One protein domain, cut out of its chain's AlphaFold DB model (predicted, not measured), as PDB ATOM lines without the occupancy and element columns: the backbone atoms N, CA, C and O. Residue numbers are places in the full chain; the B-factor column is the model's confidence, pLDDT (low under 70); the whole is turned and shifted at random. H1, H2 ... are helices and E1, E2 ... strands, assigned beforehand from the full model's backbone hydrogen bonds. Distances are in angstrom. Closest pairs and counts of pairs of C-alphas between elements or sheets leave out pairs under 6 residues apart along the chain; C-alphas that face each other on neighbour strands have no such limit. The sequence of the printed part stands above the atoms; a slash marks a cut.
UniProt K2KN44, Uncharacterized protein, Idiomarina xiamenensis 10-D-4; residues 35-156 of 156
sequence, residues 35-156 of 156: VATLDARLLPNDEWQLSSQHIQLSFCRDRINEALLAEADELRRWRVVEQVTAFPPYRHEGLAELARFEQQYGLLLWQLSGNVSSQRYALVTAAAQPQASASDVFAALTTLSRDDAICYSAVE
ATOM      1  N   VAL A  35      97.335  91.128 125.666       75.44
ATOM      2  CA  VAL A  35      98.686  90.587 125.927       75.44
ATOM      3  C   VAL A  35      99.811  91.619 125.799       75.44
ATOM      4  O   VAL A  35     100.621  91.735 126.708       75.44
ATOM      5  N   ALA A  36      99.902  92.378 124.703       72.25
ATOM      6  CA  ALA A  36     100.972  93.370 124.534       72.25
ATOM      7  C   ALA A  36     100.835  94.526 125.536       72.25
ATOM      8  O   ALA A  36     101.832  95.028 126.048       72.25
ATOM      9  N   THR A  37      99.593  94.914 125.835       75.38
ATOM     10  CA  THR A  37      99.278  95.905 126.870       75.38
ATOM     11  C   THR A  37      99.658  95.390 128.253       75.38
ATOM     12  O   THR A  37     100.237  96.122 129.049       75.38
ATOM     13  N   LEU A  38      99.350  94.128 128.541       76.94
ATOM     14  CA  LEU A  38      99.699  93.451 129.779       76.94
ATOM     15  C   LEU A  38     101.220  93.389 129.943       76.94
ATOM     16  O   LEU A  38     101.736  93.817 130.967       76.94
ATOM     17  N   ASP A  39     101.940  92.951 128.910       74.81
ATOM     18  CA  ASP A  39     103.400  92.863 128.924       74.81
ATOM     19  C   ASP A  39     104.085  94.236 128.998       74.81
ATOM     20  O   ASP A  39     105.238  94.311 129.412       74.81
ATOM     21  N   ALA A  40     103.403  95.319 128.618       70.00
ATOM     22  CA  ALA A  40     103.898  96.684 128.771       70.00
ATOM     23  C   ALA A  40     103.656  97.268 130.174       70.00
ATOM     24  O   ALA A  40     104.263  98.281 130.503       70.00
ATOM     25  N   ARG A  41     102.799  96.662 131.010       69.50
ATOM     26  CA  ARG A  41     102.539  97.153 132.372       69.50
ATOM     27  C   ARG A  41     103.664  96.733 133.315       69.50
ATOM     28  O   ARG A  41     104.105  95.591 133.321       69.50
ATOM     29  N   LEU A  42     104.112  97.661 134.155       58.81
ATOM     30  CA  LEU A  42     105.210  97.474 135.112       58.81
ATOM     31  C   LEU A  42     105.022  96.301 136.088       58.81
ATOM     32  O   LEU A  42     105.986  95.617 136.438       58.81
ATOM     33  N   LEU A  43     103.788  96.086 136.537       61.06
ATOM     34  CA  LEU A  43     103.381  95.055 137.485       61.06
ATOM     35  C   LEU A  43     101.959  94.598 137.126       61.06
ATOM     36  O   LEU A  43     101.211  95.380 136.528       61.06
ATOM     37  N   PRO A  44     101.544  93.390 137.546       60.00
ATOM     38  CA  PRO A  44     100.133  93.135 137.807       60.00
ATOM     39  C   PRO A  44      99.676  94.235 138.765       60.00
ATOM     40  O   PRO A  44     100.141  94.318 139.901       60.00
ATOM     41  N   ASN A  45      98.906  95.180 138.248       68.62
ATOM     42  CA  ASN A  45      98.356  96.267 139.040       68.62
ATOM     43  C   ASN A  45      97.020  95.819 139.634       68.62
ATOM     44  O   ASN A  45      96.635  94.660 139.502       68.62
ATOM     45  N   ASP A  46      96.288  96.744 140.246       67.81
ATOM     46  CA  ASP A  46      95.001  96.458 140.888       67.81
ATOM     47  C   ASP A  46      93.924  95.909 139.929       67.81
ATOM     48  O   ASP A  46      92.813  95.626 140.365       67.81
ATOM     49  N   GLU A  47      94.213  95.756 138.632       80.06
ATOM     50  CA  GLU A  47      93.321  95.134 137.652       80.06
ATOM     51  C   GLU A  47      93.608  93.641 137.428       80.06
ATOM     52  O   GLU A  47      92.717  92.930 136.957       80.06
ATOM     53  N   TRP A  48      94.801  93.139 137.777       85.75
ATOM     54  CA  TRP A  48      95.254  91.793 137.409       85.75
ATOM     55  C   TRP A  48      95.955  91.054 138.551       85.75
ATOM     56  O   TRP A  48      96.747  91.611 139.303       85.75
ATOM     57  N   GLN A  49      95.728  89.746 138.619       89.31
ATOM     58  CA  GLN A  49      96.392  88.821 139.532       89.31
ATOM     59  C   GLN A  49      97.056  87.698 138.740       89.31
ATOM     60  O   GLN A  49      96.456  87.131 137.826       89.31
ATOM     61  N   LEU A  50      98.288  87.360 139.118       92.06
ATOM     62  CA  LEU A  50      99.041  86.246 138.543       92.06
ATOM     63  C   LEU A  50      98.863  84.987 139.385       92.06
ATOM     64  O   LEU A  50      98.824  85.080 140.609       92.06
ATOM     65  N   SER A  51      98.805  83.816 138.760       94.44
ATOM     66  CA  SER A  51      98.852  82.533 139.465       94.44
ATOM     67  C   SER A  51     100.157  82.358 140.247       94.44
ATOM     68  O   SER A  51     101.211  82.842 139.843       94.44
ATOM     69  N   SER A  52     100.095  81.628 141.364       92.88
ATOM     70  CA  SER A  52     101.282  81.276 142.158       92.88
ATOM     71  C   SER A  52     102.092  80.121 141.562       92.88
ATOM     72  O   SER A  52     103.303  80.056 141.755       92.88
ATOM     73  N   GLN A  53     101.423  79.210 140.851       95.56
ATOM     74  CA  GLN A  53     102.061  78.182 140.029       95.56
ATOM     75  C   GLN A  53     102.354  78.729 138.645       95.56
ATOM     76  O   GLN A  53     101.633  79.602 138.147       95.56
ATOM     77  N   HIS A  54     103.383  78.179 138.015       96.19
ATOM     78  CA  HIS A  54     103.841  78.648 136.719       96.19
ATOM     79  C   HIS A  54     103.686  77.564 135.656       96.19
ATOM     80  O   HIS A  54     103.718  76.369 135.941       96.19
ATOM     81  N   ILE A  55     103.496  78.006 134.419       97.81
ATOM     82  CA  ILE A  55     103.388  77.155 133.242       97.81
ATOM     83  C   ILE A  55     104.682  77.308 132.452       97.81
ATOM     84  O   ILE A  55     105.042  78.417 132.057       97.81
ATOM     85  N   GLN A  56     105.357  76.200 132.183       97.81
ATOM     86  CA  GLN A  56     106.471  76.153 131.249       97.81
ATOM     87  C   GLN A  56     105.967  75.659 129.895       97.81
ATOM     88  O   GLN A  56     105.351  74.597 129.831       97.81
ATOM     89  N   LEU A  57     106.240  76.398 128.818       97.50
ATOM     90  CA  LEU A  57     105.880  76.017 127.448       97.50
ATOM     91  C   LEU A  57     107.105  76.030 126.537       97.50
ATOM     92  O   LEU A  57     107.944  76.923 126.633       97.50
ATOM     93  N   SER A  58     107.162  75.088 125.602       97.12
ATOM     94  CA  SER A  58     108.019  75.167 124.419       97.12
ATOM     95  C   SER A  58     107.156  75.145 123.171       97.12
ATOM     96  O   SER A  58     106.323  74.247 122.996       97.12
ATOM     97  N   PHE A  59     107.372  76.118 122.294       96.56
ATOM     98  CA  PHE A  59     106.727  76.143 120.989       96.56
ATOM     99  C   PHE A  59     107.443  75.191 120.030       96.56
ATOM    100  O   PHE A  59     108.669  75.121 120.024       96.56
ATOM    101  N   CYS A  60     106.692  74.500 119.175       94.50
ATOM    102  CA  CYS A  60     107.250  73.614 118.148       94.50
ATOM    103  C   CYS A  60     108.094  74.347 117.100       94.50
ATOM    104  O   CYS A  60     108.887  73.735 116.390       94.50
ATOM    105  N   ARG A  61     107.875  75.656 116.947       87.44
ATOM    106  CA  ARG A  61     108.631  76.505 116.034       87.44
ATOM    107  C   ARG A  61     109.663  77.290 116.824       87.44
ATOM    108  O   ARG A  61     109.296  78.216 117.546       87.44
ATOM    109  N   ASP A  62     110.935  76.989 116.593       86.62
ATOM    110  CA  ASP A  62     112.060  77.633 117.283       86.62
ATOM    111  C   ASP A  62     112.007  79.162 117.202       86.62
ATOM    112  O   ASP A  62     112.212  79.828 118.210       86.62
ATOM    113  N   ARG A  63     111.583  79.728 116.060       92.12
ATOM    114  CA  ARG A  63     111.418  81.185 115.890       92.12
ATOM    115  C   ARG A  63     110.500  81.835 116.930       92.12
ATOM    116  O   ARG A  63     110.702  82.998 117.250       92.12
ATOM    117  N   ILE A  64     109.503  81.118 117.464       94.19
ATOM    118  CA  ILE A  64     108.622  81.649 118.517       94.19
ATOM    119  C   ILE A  64     109.343  81.652 119.866       94.19
ATOM    120  O   ILE A  64     109.262  82.636 120.599       94.19
ATOM    121  N   ASN A  65     110.087  80.587 120.177       94.56
ATOM    122  CA  ASN A  65     110.916  80.540 121.383       94.56
ATOM    123  C   ASN A  65     112.000  81.629 121.343       94.56
ATOM    124  O   ASN A  65     112.200  82.332 122.328       94.56
ATOM    125  N   GLU A  66     112.646  81.821 120.192       93.75
ATOM    126  CA  GLU A  66     113.607  82.902 119.962       93.75
ATOM    127  C   GLU A  66     112.948  84.282 120.058       93.75
ATOM    128  O   GLU A  66     113.498  85.184 120.688       93.75
ATOM    129  N   ALA A  67     111.746  84.450 119.495       93.19
ATOM    130  CA  ALA A  67     111.007  85.706 119.568       93.19
ATOM    131  C   ALA A  67     110.669  86.108 121.013       93.19
ATOM    132  O   ALA A  67     110.622  87.296 121.340       93.19
ATOM    133  N   LEU A  68     110.434  85.123 121.876       94.00
ATOM    134  CA  LEU A  68     110.092  85.319 123.283       94.00
ATOM    135  C   LEU A  68     111.299  85.240 124.218       94.00
ATOM    136  O   LEU A  68     111.122  85.436 125.418       94.00
ATOM    137  N   LEU A  69     112.509  85.032 123.696       94.69
ATOM    138  CA  LEU A  69     113.727  84.973 124.494       94.69
ATOM    139  C   LEU A  69     113.932  86.288 125.244       94.69
ATOM    140  O   LEU A  69     114.092  87.352 124.639       94.69
ATOM    141  N   ALA A  70     113.890  86.196 126.570       93.00
ATOM    142  CA  ALA A  70     114.053  87.332 127.453       93.00
ATOM    143  C   ALA A  70     114.267  86.859 128.890       93.00
ATOM    144  O   ALA A  70     113.451  86.124 129.458       93.00
ATOM    145  N   GLU A  71     115.326  87.350 129.516       94.00
ATOM    146  CA  GLU A  71     115.520  87.179 130.947       94.00
ATOM    147  C   GLU A  71     114.517  88.026 131.744       94.00
ATOM    148  O   GLU A  71     113.995  89.041 131.272       94.00
ATOM    149  N   ALA A  72     114.269  87.653 133.000       91.69
ATOM    150  CA  ALA A  72     113.310  88.361 133.855       91.69
ATOM    151  C   ALA A  72     113.627  89.865 133.992       91.69
ATOM    152  O   ALA A  72     112.719  90.701 134.030       91.69
ATOM    153  N   ASP A  73     114.913  90.228 134.030       90.38
ATOM    154  CA  ASP A  73     115.348  91.624 134.103       90.38
ATOM    155  C   ASP A  73     115.206  92.363 132.764       90.38
ATOM    156  O   ASP A  73     114.967  93.571 132.767       90.38
ATOM    157  N   GLU A  74     115.333  91.675 131.626       90.31
ATOM    158  CA  GLU A  74     115.050  92.249 130.303       90.31
ATOM    159  C   GLU A  74     113.573  92.566 130.164       90.31
ATOM    160  O   GLU A  74     113.221  93.711 129.877       90.31
ATOM    161  N   LEU A  75     112.724  91.582 130.478       89.38
ATOM    162  CA  LEU A  75     111.280  91.752 130.513       89.38
ATOM    163  C   LEU A  75     110.922  92.941 131.397       89.38
ATOM    164  O   LEU A  75     110.280  93.871 130.919       89.38
ATOM    165  N   ARG A  76     111.414  92.972 132.645       86.62
ATOM    166  CA  ARG A  76     111.173  94.086 133.576       86.62
ATOM    167  C   ARG A  76     111.577  95.427 132.976       86.62
ATOM    168  O   ARG A  76     110.785  96.358 133.046       86.62
ATOM    169  N   ARG A  77     112.768  95.543 132.381       85.44
ATOM    170  CA  ARG A  77     113.209  96.795 131.744       85.44
ATOM    171  C   ARG A  77     112.265  97.227 130.630       85.44
ATOM    172  O   ARG A  77     111.931  98.404 130.567       85.44
ATOM    173  N   TRP A  78     111.814  96.307 129.784       85.44
ATOM    174  CA  TRP A  78     110.870  96.652 128.725       85.44
ATOM    175  C   TRP A  78     109.514  97.095 129.280       85.44
ATOM    176  O   TRP A  78     108.957  98.071 128.782       85.44
ATOM    177  N   ARG A  79     109.033  96.459 130.358       84.12
ATOM    178  CA  ARG A  79     107.798  96.875 131.047       84.12
ATOM    179  C   ARG A  79     107.936  98.246 131.706       84.12
ATOM    180  O   ARG A  79     106.994  99.018 131.695       84.12
ATOM    181  N   VAL A  80     109.115  98.583 132.242       82.06
ATOM    182  CA  VAL A  80     109.390  99.906 132.843       82.06
ATOM    183  C   VAL A  80     109.296 101.039 131.831       82.06
ATOM    184  O   VAL A  80     108.895 102.142 132.185       82.06
ATOM    185  N   VAL A  81     109.684 100.788 130.583       79.81
ATOM    186  CA  VAL A  81     109.637 101.818 129.541       79.81
ATOM    187  C   VAL A  81     108.196 102.077 129.076       79.81
ATOM    188  O   VAL A  81     107.946 103.135 128.509       79.81
ATOM    189  N   GLU A  82     107.259 101.150 129.323       68.38
ATOM    190  CA  GLU A  82     105.826 101.239 128.967       68.38
ATOM    191  C   GLU A  82     105.565 101.591 127.486       68.38
ATOM    192  O   GLU A  82     104.499 102.076 127.108       68.38
ATOM    193  N   GLN A  83     106.542 101.337 126.611       67.38
ATOM    194  CA  GLN A  83     106.438 101.572 125.176       67.38
ATOM    195  C   GLN A  83     106.715 100.280 124.427       67.38
ATOM    196  O   GLN A  83     107.753  99.650 124.610       67.38
ATOM    197  N   VAL A  84     105.829  99.928 123.498       66.88
ATOM    198  CA  VAL A  84     106.001  98.750 122.633       66.88
ATOM    199  C   VAL A  84     107.278  98.835 121.787       66.88
ATOM    200  O   VAL A  84     107.849  97.806 121.444       66.88
ATOM    201  N   THR A  85     107.787 100.039 121.512       68.88
ATOM    202  CA  THR A  85     109.084 100.260 120.844       68.88
ATOM    203  C   THR A  85     110.291  99.837 121.681       68.88
ATOM    204  O   THR A  85     111.390  99.745 121.141       68.88
ATOM    205  N   ALA A  86     110.117  99.595 122.984       75.94
ATOM    206  CA  ALA A  86     111.158  99.039 123.843       75.94
ATOM    207  C   ALA A  86     111.363  97.538 123.604       75.94
ATOM    208  O   ALA A  86     112.429  97.012 123.929       75.94
ATOM    209  N   PHE A  87     110.366  96.850 123.036       81.69
ATOM    210  CA  PHE A  87     110.506  95.452 122.663       81.69
ATOM    211  C   PHE A  87     111.383  95.313 121.417       81.69
ATOM    212  O   PHE A  87     111.258  96.098 120.472       81.69
ATOM    213  N   PRO A  88     112.241  94.282 121.363       83.69
ATOM    214  CA  PRO A  88     112.927  93.946 120.132       83.69
ATOM    215  C   PRO A  88     111.916  93.677 119.002       83.69
ATOM    216  O   PRO A  88     110.908  93.011 119.250       83.69
ATOM    217  N   PRO A  89     112.176  94.108 117.753       82.50
ATOM    218  CA  PRO A  89     111.222  93.945 116.649       82.50
ATOM    219  C   PRO A  89     110.785  92.495 116.396       82.50
ATOM    220  O   PRO A  89     109.665  92.242 115.964       82.50
ATOM    221  N   TYR A  90     111.648  91.521 116.686       84.31
ATOM    222  CA  TYR A  90     111.334  90.099 116.526       84.31
ATOM    223  C   TYR A  90     110.312  89.579 117.553       84.31
ATOM    224  O   TYR A  90     109.649  88.578 117.298       84.31
ATOM    225  N   ARG A  91     110.127  90.269 118.687       88.88
ATOM    226  CA  ARG A  91     109.231  89.842 119.774       88.88
ATOM    227  C   ARG A  91     107.756  89.886 119.382       88.88
ATOM    228  O   ARG A  91     106.945  89.173 119.969       88.88
ATOM    229  N   HIS A  92     107.404  90.672 118.364       86.38
ATOM    230  CA  HIS A  92     106.030  90.788 117.876       86.38
ATOM    231  C   HIS A  92     105.412  89.448 117.483       86.38
ATOM    232  O   HIS A  92     104.229  89.240 117.734       86.38
ATOM    233  N   GLU A  93     106.191  88.538 116.902       88.75
ATOM    234  CA  GLU A  93     105.671  87.229 116.518       88.75
ATOM    235  C   GLU A  93     105.316  86.378 117.740       88.75
ATOM    236  O   GLU A  93     104.236  85.798 117.808       88.75
ATOM    237  N   GLY A  94     106.196  86.373 118.739       91.31
ATOM    238  CA  GLY A  94     105.945  85.716 120.011       91.31
ATOM    239  C   GLY A  94     104.704  86.257 120.714       91.31
ATOM    240  O   GLY A  94     103.844  85.495 121.148       91.31
ATOM    241  N   LEU A  95     104.575  87.584 120.783       90.62
ATOM    242  CA  LEU A  95     103.407  88.234 121.384       90.62
ATOM    243  C   LEU A  95     102.117  87.959 120.606       90.62
ATOM    244  O   LEU A  95     101.055  87.871 121.218       90.62
ATOM    245  N   ALA A  96     102.192  87.810 119.281       90.12
ATOM    246  CA  ALA A  96     101.046  87.425 118.466       90.12
ATOM    247  C   ALA A  96     100.581  85.997 118.789       90.12
ATOM    248  O   ALA A  96      99.378  85.762 118.897       90.12
ATOM    249  N   GLU A  97     101.514  85.070 119.013       92.81
ATOM    250  CA  GLU A  97     101.189  83.702 119.425       92.81
ATOM    251  C   GLU A  97     100.539  83.673 120.819       92.81
ATOM    252  O   GLU A  97      99.521  83.016 121.026       92.81
ATOM    253  N   LEU A  98     101.053  84.463 121.766       93.00
ATOM    254  CA  LEU A  98     100.436  84.604 123.088       93.00
ATOM    255  C   LEU A  98      99.043  85.253 123.017       93.00
ATOM    256  O   LEU A  98      98.122  84.813 123.703       93.00
ATOM    257  N   ALA A  99      98.852  86.256 122.156       91.56
ATOM    258  CA  ALA A  99      97.542  86.866 121.917       91.56
ATOM    259  C   ALA A  99      96.548  85.880 121.285       91.56
ATOM    260  O   ALA A  99      95.353  85.937 121.574       91.56
ATOM    261  N   ARG A 100      97.024  84.939 120.460       94.25
ATOM    262  CA  ARG A 100      96.185  83.866 119.917       94.25
ATOM    263  C   ARG A 100      95.633  82.971 121.028       94.25
ATOM    264  O   ARG A 100      94.453  82.634 120.977       94.25
ATOM    265  N   PHE A 101      96.430  82.626 122.043       94.19
ATOM    266  CA  PHE A 101      95.941  81.842 123.186       94.19
ATOM    267  C   PHE A 101      94.840  82.557 123.969       94.19
ATOM    268  O   PHE A 101      93.848  81.928 124.345       94.19
ATOM    269  N   GLU A 102      94.963  83.870 124.154       92.12
ATOM    270  CA  GLU A 102      93.904  84.671 124.765       92.12
ATOM    271  C   GLU A 102      92.623  84.612 123.922       92.12
ATOM    272  O   GLU A 102      91.552  84.294 124.433       92.12
ATOM    273  N   GLN A 103      92.729  84.865 122.618       91.44
ATOM    274  CA  GLN A 103      91.570  84.907 121.723       91.44
ATOM    275  C   GLN A 103      90.878  83.549 121.573       91.44
ATOM    276  O   GLN A 103      89.653  83.481 121.496       91.44
ATOM    277  N   GLN A 104      91.657  82.472 121.503       95.19
ATOM    278  CA  GLN A 104      91.148  81.135 121.216       95.19
ATOM    279  C   GLN A 104      90.677  80.399 122.473       95.19
ATOM    280  O   GLN A 104      89.716  79.632 122.407       95.19
ATOM    281  N   TYR A 105      91.342  80.620 123.607       95.19
ATOM    282  CA  TYR A 105      91.121  79.848 124.830       95.19
ATOM    283  C   TYR A 105      90.724  80.697 126.037       95.19
ATOM    284  O   TYR A 105      90.421  80.140 127.091       95.19
ATOM    285  N   GLY A 106      90.736  82.026 125.920       92.00
ATOM    286  CA  GLY A 106      90.568  82.920 127.066       92.00
ATOM    287  C   GLY A 106      91.743  82.858 128.043       92.00
ATOM    288  O   GLY A 106      91.584  83.207 129.209       92.00
ATOM    289  N   LEU A 107      92.909  82.372 127.599       93.31
ATOM    290  CA  LEU A 107      94.088  82.206 128.443       93.31
ATOM    291  C   LEU A 107      95.039  83.377 128.247       93.31
ATOM    292  O   LEU A 107      95.727  83.475 127.234       93.31
ATOM    293  N   LEU A 108      95.090  84.248 129.247       92.56
ATOM    294  CA  LEU A 108      96.014  85.368 129.275       92.56
ATOM    295  C   LEU A 108      97.282  84.963 130.040       92.56
ATOM    296  O   LEU A 108      97.217  84.596 131.215       92.56
ATOM    297  N   LEU A 109      98.431  84.996 129.364       93.12
ATOM    298  CA  LEU A 109      99.712  84.544 129.912       93.12
ATOM    299  C   LEU A 109     100.656  85.723 130.145       93.12
ATOM    300  O   LEU A 109     100.894  86.529 129.248       93.12
ATOM    301  N   TRP A 110     101.236  85.781 131.341       93.06
ATOM    302  CA  TRP A 110     102.271  86.744 131.702       93.06
ATOM    303  C   TRP A 110     103.644  86.091 131.635       93.06
ATOM    304  O   TRP A 110     103.909  85.157 132.394       93.06
ATOM    305  N   GLN A 111     104.544  86.584 130.780       94.12
ATOM    306  CA  GLN A 111     105.881  85.999 130.679       94.12
ATOM    307  C   GLN A 111     106.750  86.369 131.889       94.12
ATOM    308  O   GLN A 111     106.976  87.544 132.189       94.12
ATOM    309  N   LEU A 112     107.277  85.364 132.578       94.12
ATOM    310  CA  LEU A 112     108.193  85.532 133.709       94.12
ATOM    311  C   LEU A 112     109.652  85.526 133.253       94.12
ATOM    312  O   LEU A 112     110.450  86.328 133.732       94.12
ATOM    313  N   SER A 113     109.976  84.631 132.324       95.56
ATOM    314  CA  SER A 113     111.290  84.498 131.699       95.56
ATOM    315  C   SER A 113     111.196  83.615 130.456       95.56
ATOM    316  O   SER A 113     110.162  82.994 130.181       95.56
ATOM    317  N   GLY A 114     112.279  83.569 129.688       95.12
ATOM    318  CA  GLY A 114     112.333  82.846 128.436       95.12
ATOM    319  C   GLY A 114     113.744  82.555 127.970       95.12
ATOM    320  O   GLY A 114     114.593  83.440 127.986       95.12
ATOM    321  N   ASN A 115     113.981  81.330 127.512       94.00
ATOM    322  CA  ASN A 115     115.221  80.938 126.849       94.00
ATOM    323  C   ASN A 115     114.932  80.312 125.477       94.00
ATOM    324  O   ASN A 115     113.785  80.219 125.049       94.00
ATOM    325  N   VAL A 116     115.976  79.862 124.778       90.62
ATOM    326  CA  VAL A 116     115.853  79.277 123.429       90.62
ATOM    327  C   VAL A 116     114.975  78.022 123.369       90.62
ATOM    328  O   VAL A 116     114.468  77.685 122.307       90.62
ATOM    329  N   SER A 117     114.792  77.316 124.486       91.44
ATOM    330  CA  SER A 117     114.093  76.028 124.526       91.44
ATOM    331  C   SER A 117     112.706  76.110 125.147       91.44
ATOM    332  O   SER A 117     111.850  75.296 124.817       91.44
ATOM    333  N   SER A 118     112.470  77.038 126.072       94.81
ATOM    334  CA  SER A 118     111.192  77.139 126.772       94.81
ATOM    335  C   SER A 118     110.996  78.500 127.420       94.81
ATOM    336  O   SER A 118     111.951  79.194 127.770       94.81
ATOM    337  N   GLN A 119     109.732  78.830 127.633       96.31
ATOM    338  CA  GLN A 119     109.269  80.058 128.248       96.31
ATOM    339  C   GLN A 119     108.503  79.720 129.527       96.31
ATOM    340  O   GLN A 119     107.799  78.708 129.573       96.31
ATOM    341  N   ARG A 120     108.613  80.572 130.547       97.38
ATOM    342  CA  ARG A 120     107.893  80.429 131.816       97.38
ATOM    343  C   ARG A 120     106.837  81.518 131.938       97.38
ATOM    344  O   ARG A 120     107.139  82.697 131.750       97.38
ATOM    345  N   TYR A 121     105.621  81.130 132.301       96.12
ATOM    346  CA  TYR A 121     104.464  82.013 132.398       96.12
ATOM    347  C   TYR A 121     103.739  81.883 133.731       96.12
ATOM    348  O   TYR A 121     103.707  80.811 134.330       96.12
ATOM    349  N   ALA A 122     103.083  82.962 134.144       95.25
ATOM    350  CA  ALA A 122     101.978  82.902 135.092       95.25
ATOM    351  C   ALA A 122     100.647  83.080 134.348       95.25
ATOM    352  O   ALA A 122     100.571  83.835 133.374       95.25
ATOM    353  N   LEU A 123      99.600  82.402 134.815       94.81
ATOM    354  CA  LEU A 123      98.240  82.621 134.331       94.81
ATOM    355  C   LEU A 123      97.703  83.924 134.922       94.81
ATOM    356  O   LEU A 123      97.858  84.174 136.119       94.81
ATOM    357  N   VAL A 124      97.070  84.745 134.091       92.38
ATOM    358  CA  VAL A 124      96.530  86.040 134.501       92.38
ATOM    359  C   VAL A 124      95.025  85.941 134.696       92.38
ATOM    360  O   VAL A 124      94.301  85.388 133.873       92.38
ATOM    361  N   THR A 125      94.553  86.516 135.795       90.94
ATOM    362  CA  THR A 125      93.136  86.646 136.152       90.94
ATOM    363  C   THR A 125      92.832  88.094 136.507       90.94
ATOM    364  O   THR A 125      93.729  88.839 136.897       90.94
ATOM    365  N   ALA A 126      91.579  88.525 136.366       87.19
ATOM    366  CA  ALA A 126      91.184  89.866 136.789       87.19
ATOM    367  C   ALA A 126      91.231  89.989 138.323       87.19
ATOM    368  O   ALA A 126      90.881  89.050 139.037       87.19
ATOM    369  N   ALA A 127      91.591  91.158 138.851       86.25
ATOM    370  CA  ALA A 127      91.664  91.405 140.295       86.25
ATOM    371  C   ALA A 127      90.322  91.227 141.027       86.25
ATOM    372  O   ALA A 127      90.284  90.856 142.196       86.25
ATOM    373  N   ALA A 128      89.206  91.453 140.328       87.19
ATOM    374  CA  ALA A 128      87.863  91.223 140.861       87.19
ATOM    375  C   ALA A 128      87.505  89.730 141.017       87.19
ATOM    376  O   ALA A 128      86.476  89.406 141.610       87.19
ATOM    377  N   GLN A 129      88.315  88.824 140.461       87.31
ATOM    378  CA  GLN A 129      88.126  87.378 140.535       87.31
ATOM    379  C   GLN A 129      89.081  86.765 141.568       87.31
ATOM    380  O   GLN A 129      90.097  87.370 141.911       87.31
ATOM    381  N   PRO A 130      88.792  85.559 142.082       87.62
ATOM    382  CA  PRO A 130      89.783  84.808 142.840       87.62
ATOM    383  C   PRO A 130      91.049  84.594 142.001       87.62
ATOM    384  O   PRO A 130      90.955  84.297 140.810       87.62
ATOM    385  N   GLN A 131      92.220  84.716 142.629       90.06
ATOM    386  CA  GLN A 131      93.485  84.324 142.008       90.06
ATOM    387  C   GLN A 131      93.382  82.884 141.488       90.06
ATOM    388  O   GLN A 131      92.829  82.016 142.169       90.06
ATOM    389  N   ALA A 132      93.942  82.629 140.302       91.62
ATOM    390  CA  ALA A 132      93.925  81.302 139.700       91.62
ATOM    391  C   ALA A 132      94.496  80.239 140.652       91.62
ATOM    392  O   ALA A 132      95.635  80.336 141.128       91.62
ATOM    393  N   SER A 133      93.695  79.210 140.908       93.62
ATOM    394  CA  SER A 133      94.066  78.064 141.729       93.62
ATOM    395  C   SER A 133      94.993  77.104 140.976       93.62
ATOM    396  O   SER A 133      95.171  77.190 139.761       93.62
ATOM    397  N   ALA A 134      95.533  76.110 141.688       93.38
ATOM    398  CA  ALA A 134      96.266  75.000 141.069       93.38
ATOM    399  C   ALA A 134      95.453  74.283 139.984       93.38
ATOM    400  O   ALA A 134      95.983  73.910 138.939       93.38
ATOM    401  N   SER A 135      94.150  74.116 140.225       94.50
ATOM    402  CA  SER A 135      93.252  73.468 139.274       94.50
ATOM    403  C   SER A 135      93.084  74.297 138.003       94.50
ATOM    404  O   SER A 135      93.024  73.727 136.918       94.50
ATOM    405  N   ASP A 136      93.036  75.626 138.121       95.81
ATOM    406  CA  ASP A 136      92.892  76.524 136.971       95.81
ATOM    407  C   ASP A 136      94.158  76.520 136.111       95.81
ATOM    408  O   ASP A 136      94.083  76.416 134.888       95.81
ATOM    409  N   VAL A 137      95.333  76.538 136.751       96.88
ATOM    410  CA  VAL A 137      96.626  76.418 136.061       96.88
ATOM    411  C   VAL A 137      96.742  75.070 135.346       96.88
ATOM    412  O   VAL A 137      97.152  75.021 134.189       96.88
ATOM    413  N   PHE A 138      96.327  73.975 135.988       96.50
ATOM    414  CA  PHE A 138      96.335  72.649 135.368       96.50
ATOM    415  C   PHE A 138      95.338  72.535 134.202       96.50
ATOM    416  O   PHE A 138      95.642  71.923 133.173       96.50
ATOM    417  N   ALA A 139      94.157  73.145 134.326       96.56
ATOM    418  CA  ALA A 139      93.182  73.215 133.243       96.56
ATOM    419  C   ALA A 139      93.726  74.027 132.056       96.56
ATOM    420  O   ALA A 139      93.642  73.570 130.915       96.56
ATOM    421  N   ALA A 140      94.351  75.178 132.321       97.25
ATOM    422  CA  ALA A 140      95.026  75.982 131.306       97.25
ATOM    423  C   ALA A 140      96.142  75.186 130.613       97.25
ATOM    424  O   ALA A 140      96.181  75.141 129.384       97.25
ATOM    425  N   LEU A 141      96.988  74.487 131.379       97.38
ATOM    426  CA  LEU A 141      98.030  73.613 130.836       97.38
ATOM    427  C   LEU A 141      97.437  72.542 129.915       97.38
ATOM    428  O   LEU A 141      97.939  72.346 128.817       97.38
ATOM    429  N   THR A 142      96.361  71.878 130.339       97.00
ATOM    430  CA  THR A 142      95.708  70.816 129.554       97.00
ATOM    431  C   THR A 142      95.139  71.344 128.238       97.00
ATOM    432  O   THR A 142      95.134  70.635 127.232       97.00
ATOM    433  N   THR A 143      94.640  72.580 128.233       97.38
ATOM    434  CA  THR A 143      94.196  73.251 127.008       97.38
ATOM    435  C   THR A 143      95.382  73.554 126.095       97.38
ATOM    436  O   THR A 143      95.358  73.175 124.928       97.38
ATOM    437  N   LEU A 144      96.437  74.169 126.634       96.94
ATOM    438  CA  LEU A 144      97.635  74.549 125.878       96.94
ATOM    439  C   LEU A 144      98.399  73.333 125.337       96.94
ATOM    440  O   LEU A 144      98.891  73.369 124.217       96.94
ATOM    441  N   SER A 145      98.452  72.229 126.082       95.94
ATOM    442  CA  SER A 145      99.151  71.003 125.677       95.94
ATOM    443  C   SER A 145      98.502  70.291 124.487       95.94
ATOM    444  O   SER A 145      99.056  69.324 123.973       95.94
ATOM    445  N   ARG A 146      97.280  70.685 124.116       96.50
ATOM    446  CA  ARG A 146      96.542  70.155 122.959       96.50
ATOM    447  C   ARG A 146      96.640  71.066 121.741       96.50
ATOM    448  O   ARG A 146      96.063  70.741 120.709       96.50
ATOM    449  N   ASP A 147      97.293  72.211 121.880       97.31
ATOM    450  CA  ASP A 147      97.509  73.137 120.787       97.31
ATOM    451  C   ASP A 147      98.688  72.670 119.925       97.31
ATOM    452  O   ASP A 147      99.772  72.402 120.442       97.31
ATOM    453  N   ASP A 148      98.494  72.602 118.608       95.75
ATOM    454  CA  ASP A 148      99.504  72.107 117.662       95.75
ATOM    455  C   ASP A 148     100.772  72.985 117.598       95.75
ATOM    456  O   ASP A 148     101.797  72.563 117.053       95.75
ATOM    457  N   ALA A 149     100.735  74.212 118.128       95.62
ATOM    458  CA  ALA A 149     101.909  75.072 118.240       95.62
ATOM    459  C   ALA A 149     102.809  74.707 119.434       95.62
ATOM    460  O   ALA A 149     103.958  75.158 119.474       95.62
ATOM    461  N   ILE A 150     102.323  73.913 120.394       97.44
ATOM    462  CA  ILE A 150     103.035  73.551 121.623       97.44
ATOM    463  C   ILE A 150     103.637  72.150 121.505       97.44
ATOM    464  O   ILE A 150     102.940  71.162 121.301       97.44
ATOM    465  N   CYS A 151     104.954  72.053 121.696       96.38
ATOM    466  CA  CYS A 151     105.689  70.783 121.668       96.38
ATOM    467  C   CYS A 151     106.041  70.268 123.066       96.38
ATOM    468  O   CYS A 151     106.326  69.084 123.244       96.38
ATOM    469  N   TYR A 152     106.026  71.148 124.067       96.81
ATOM    470  CA  TYR A 152     106.221  70.779 125.462       96.81
ATOM    471  C   TYR A 152     105.434  71.713 126.373       96.81
ATOM    472  O   TYR A 152     105.392  72.922 126.147       96.81
ATOM    473  N   SER A 153     104.860  71.151 127.432       96.81
ATOM    474  CA  SER A 153     104.149  71.905 128.455       96.81
ATOM    475  C   SER A 153     104.288  71.227 129.819       96.81
ATOM    476  O   SER A 153     104.063  70.017 129.914       96.81
ATOM    477  N   ALA A 154     104.595  71.986 130.868       97.06
ATOM    478  CA  ALA A 154     104.634  71.502 132.249       97.06
ATOM    479  C   ALA A 154     104.153  72.566 133.251       97.06
ATOM    480  O   ALA A 154     104.111  73.754 132.933       97.06
ATOM    481  N   VAL A 155     103.790  72.127 134.460       95.31
ATOM    482  CA  VAL A 155     103.555  73.006 135.618       95.31
ATOM    483  C   VAL A 155     104.776  72.953 136.531       95.31
ATOM    484  O   VAL A 155     105.321  71.872 136.758       95.31
ATOM    485  N   GLU A 156     105.167  74.115 137.054       86.94
ATOM    486  CA  GLU A 156     106.280  74.318 137.990       86.94
ATOM    487  C   GLU A 156     105.832  74.943 139.312       86.94
ATOM    488  O   GLU A 156     104.981  75.868 139.286       86.94
TER     489      GLU A 156
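AT A GLANCE: This is residues 35 to 156 of the 156 residues of an uncharacterized protein of Idiomarina xiamenensis 10-D-4 (UniProt K2KN44). A strongly twisted sheet of four strands has H5 over one face, while H1, H3 and the longest helix, H4, gather near its E2 edge, with H2 beside one end of H4. The printed part has 122 residues, with H1 E1 H2 H3 H4 E2 E3 H5 E4 along the chain: a mixed class of helices and strands. The sheet's order is E2 E3 E1 E4, antiparallel throughout. The whole is compact, with a radius of gyration of the C-alphas of 13.3 A and spans of 35 by 34 by 24 A.

IN THESE COORDINATES: The strands are E2, residues 109 to 114; E3, 119 to 126, 22.3 A long; E1, 48 to 59, 25.4 A, which bends by 88 degrees at residue 52; and E4, 150 to 155, ending at C-alpha 155 (103.555, 73.006, 135.618). The helices are H5, 134 to 144, 15.3 A; H4, 91 to 105, 21.3 A; H1, 35 to 40, beginning at C-alpha 35 (98.686, 90.587, 125.927); H2, 62 to 67; and H3, 72 to 81.

HOW THE PARTS SIT: Across the sheet, N 110 and O 122 of the hairpin E2 and E3 are 2.9 A apart, N 55 and O 121 of E1 and E3 2.8 A, and N 56 and O 154 of E1 and E4 2.8 A, within hydrogen-bond range. H5 is over E1 at a height over the sheet of 8.0 A, two layers of helix and sheet. E3, H5 and E4 form a split strand-helix-strand unit, two strands running the same way with E1 between them, its crossover right-handed. H1 is on the same face as H5. H1 touches H4, C-alphas of Val 35 and Ala 99 closest at 5.6 A, and H3, Ala 40 and Arg 79 at 4.5 A. With residues 91 to 97 alone H4 touches H2, C-alphas of Ala 67 and Arg 91 closest at 4.5 A. H2, H3 and H4 only graze the sheet. In the five helices every O i to N i+4 pair is within hydrogen-bond range.

THE WHOLE: The C-alphas of Asp 62 and Ala 128, the two farthest apart, are 36.4 A from each other. The printed part has no cut and no long link. Residues 41 to 46 and 82 to 85 are under pLDDT 70.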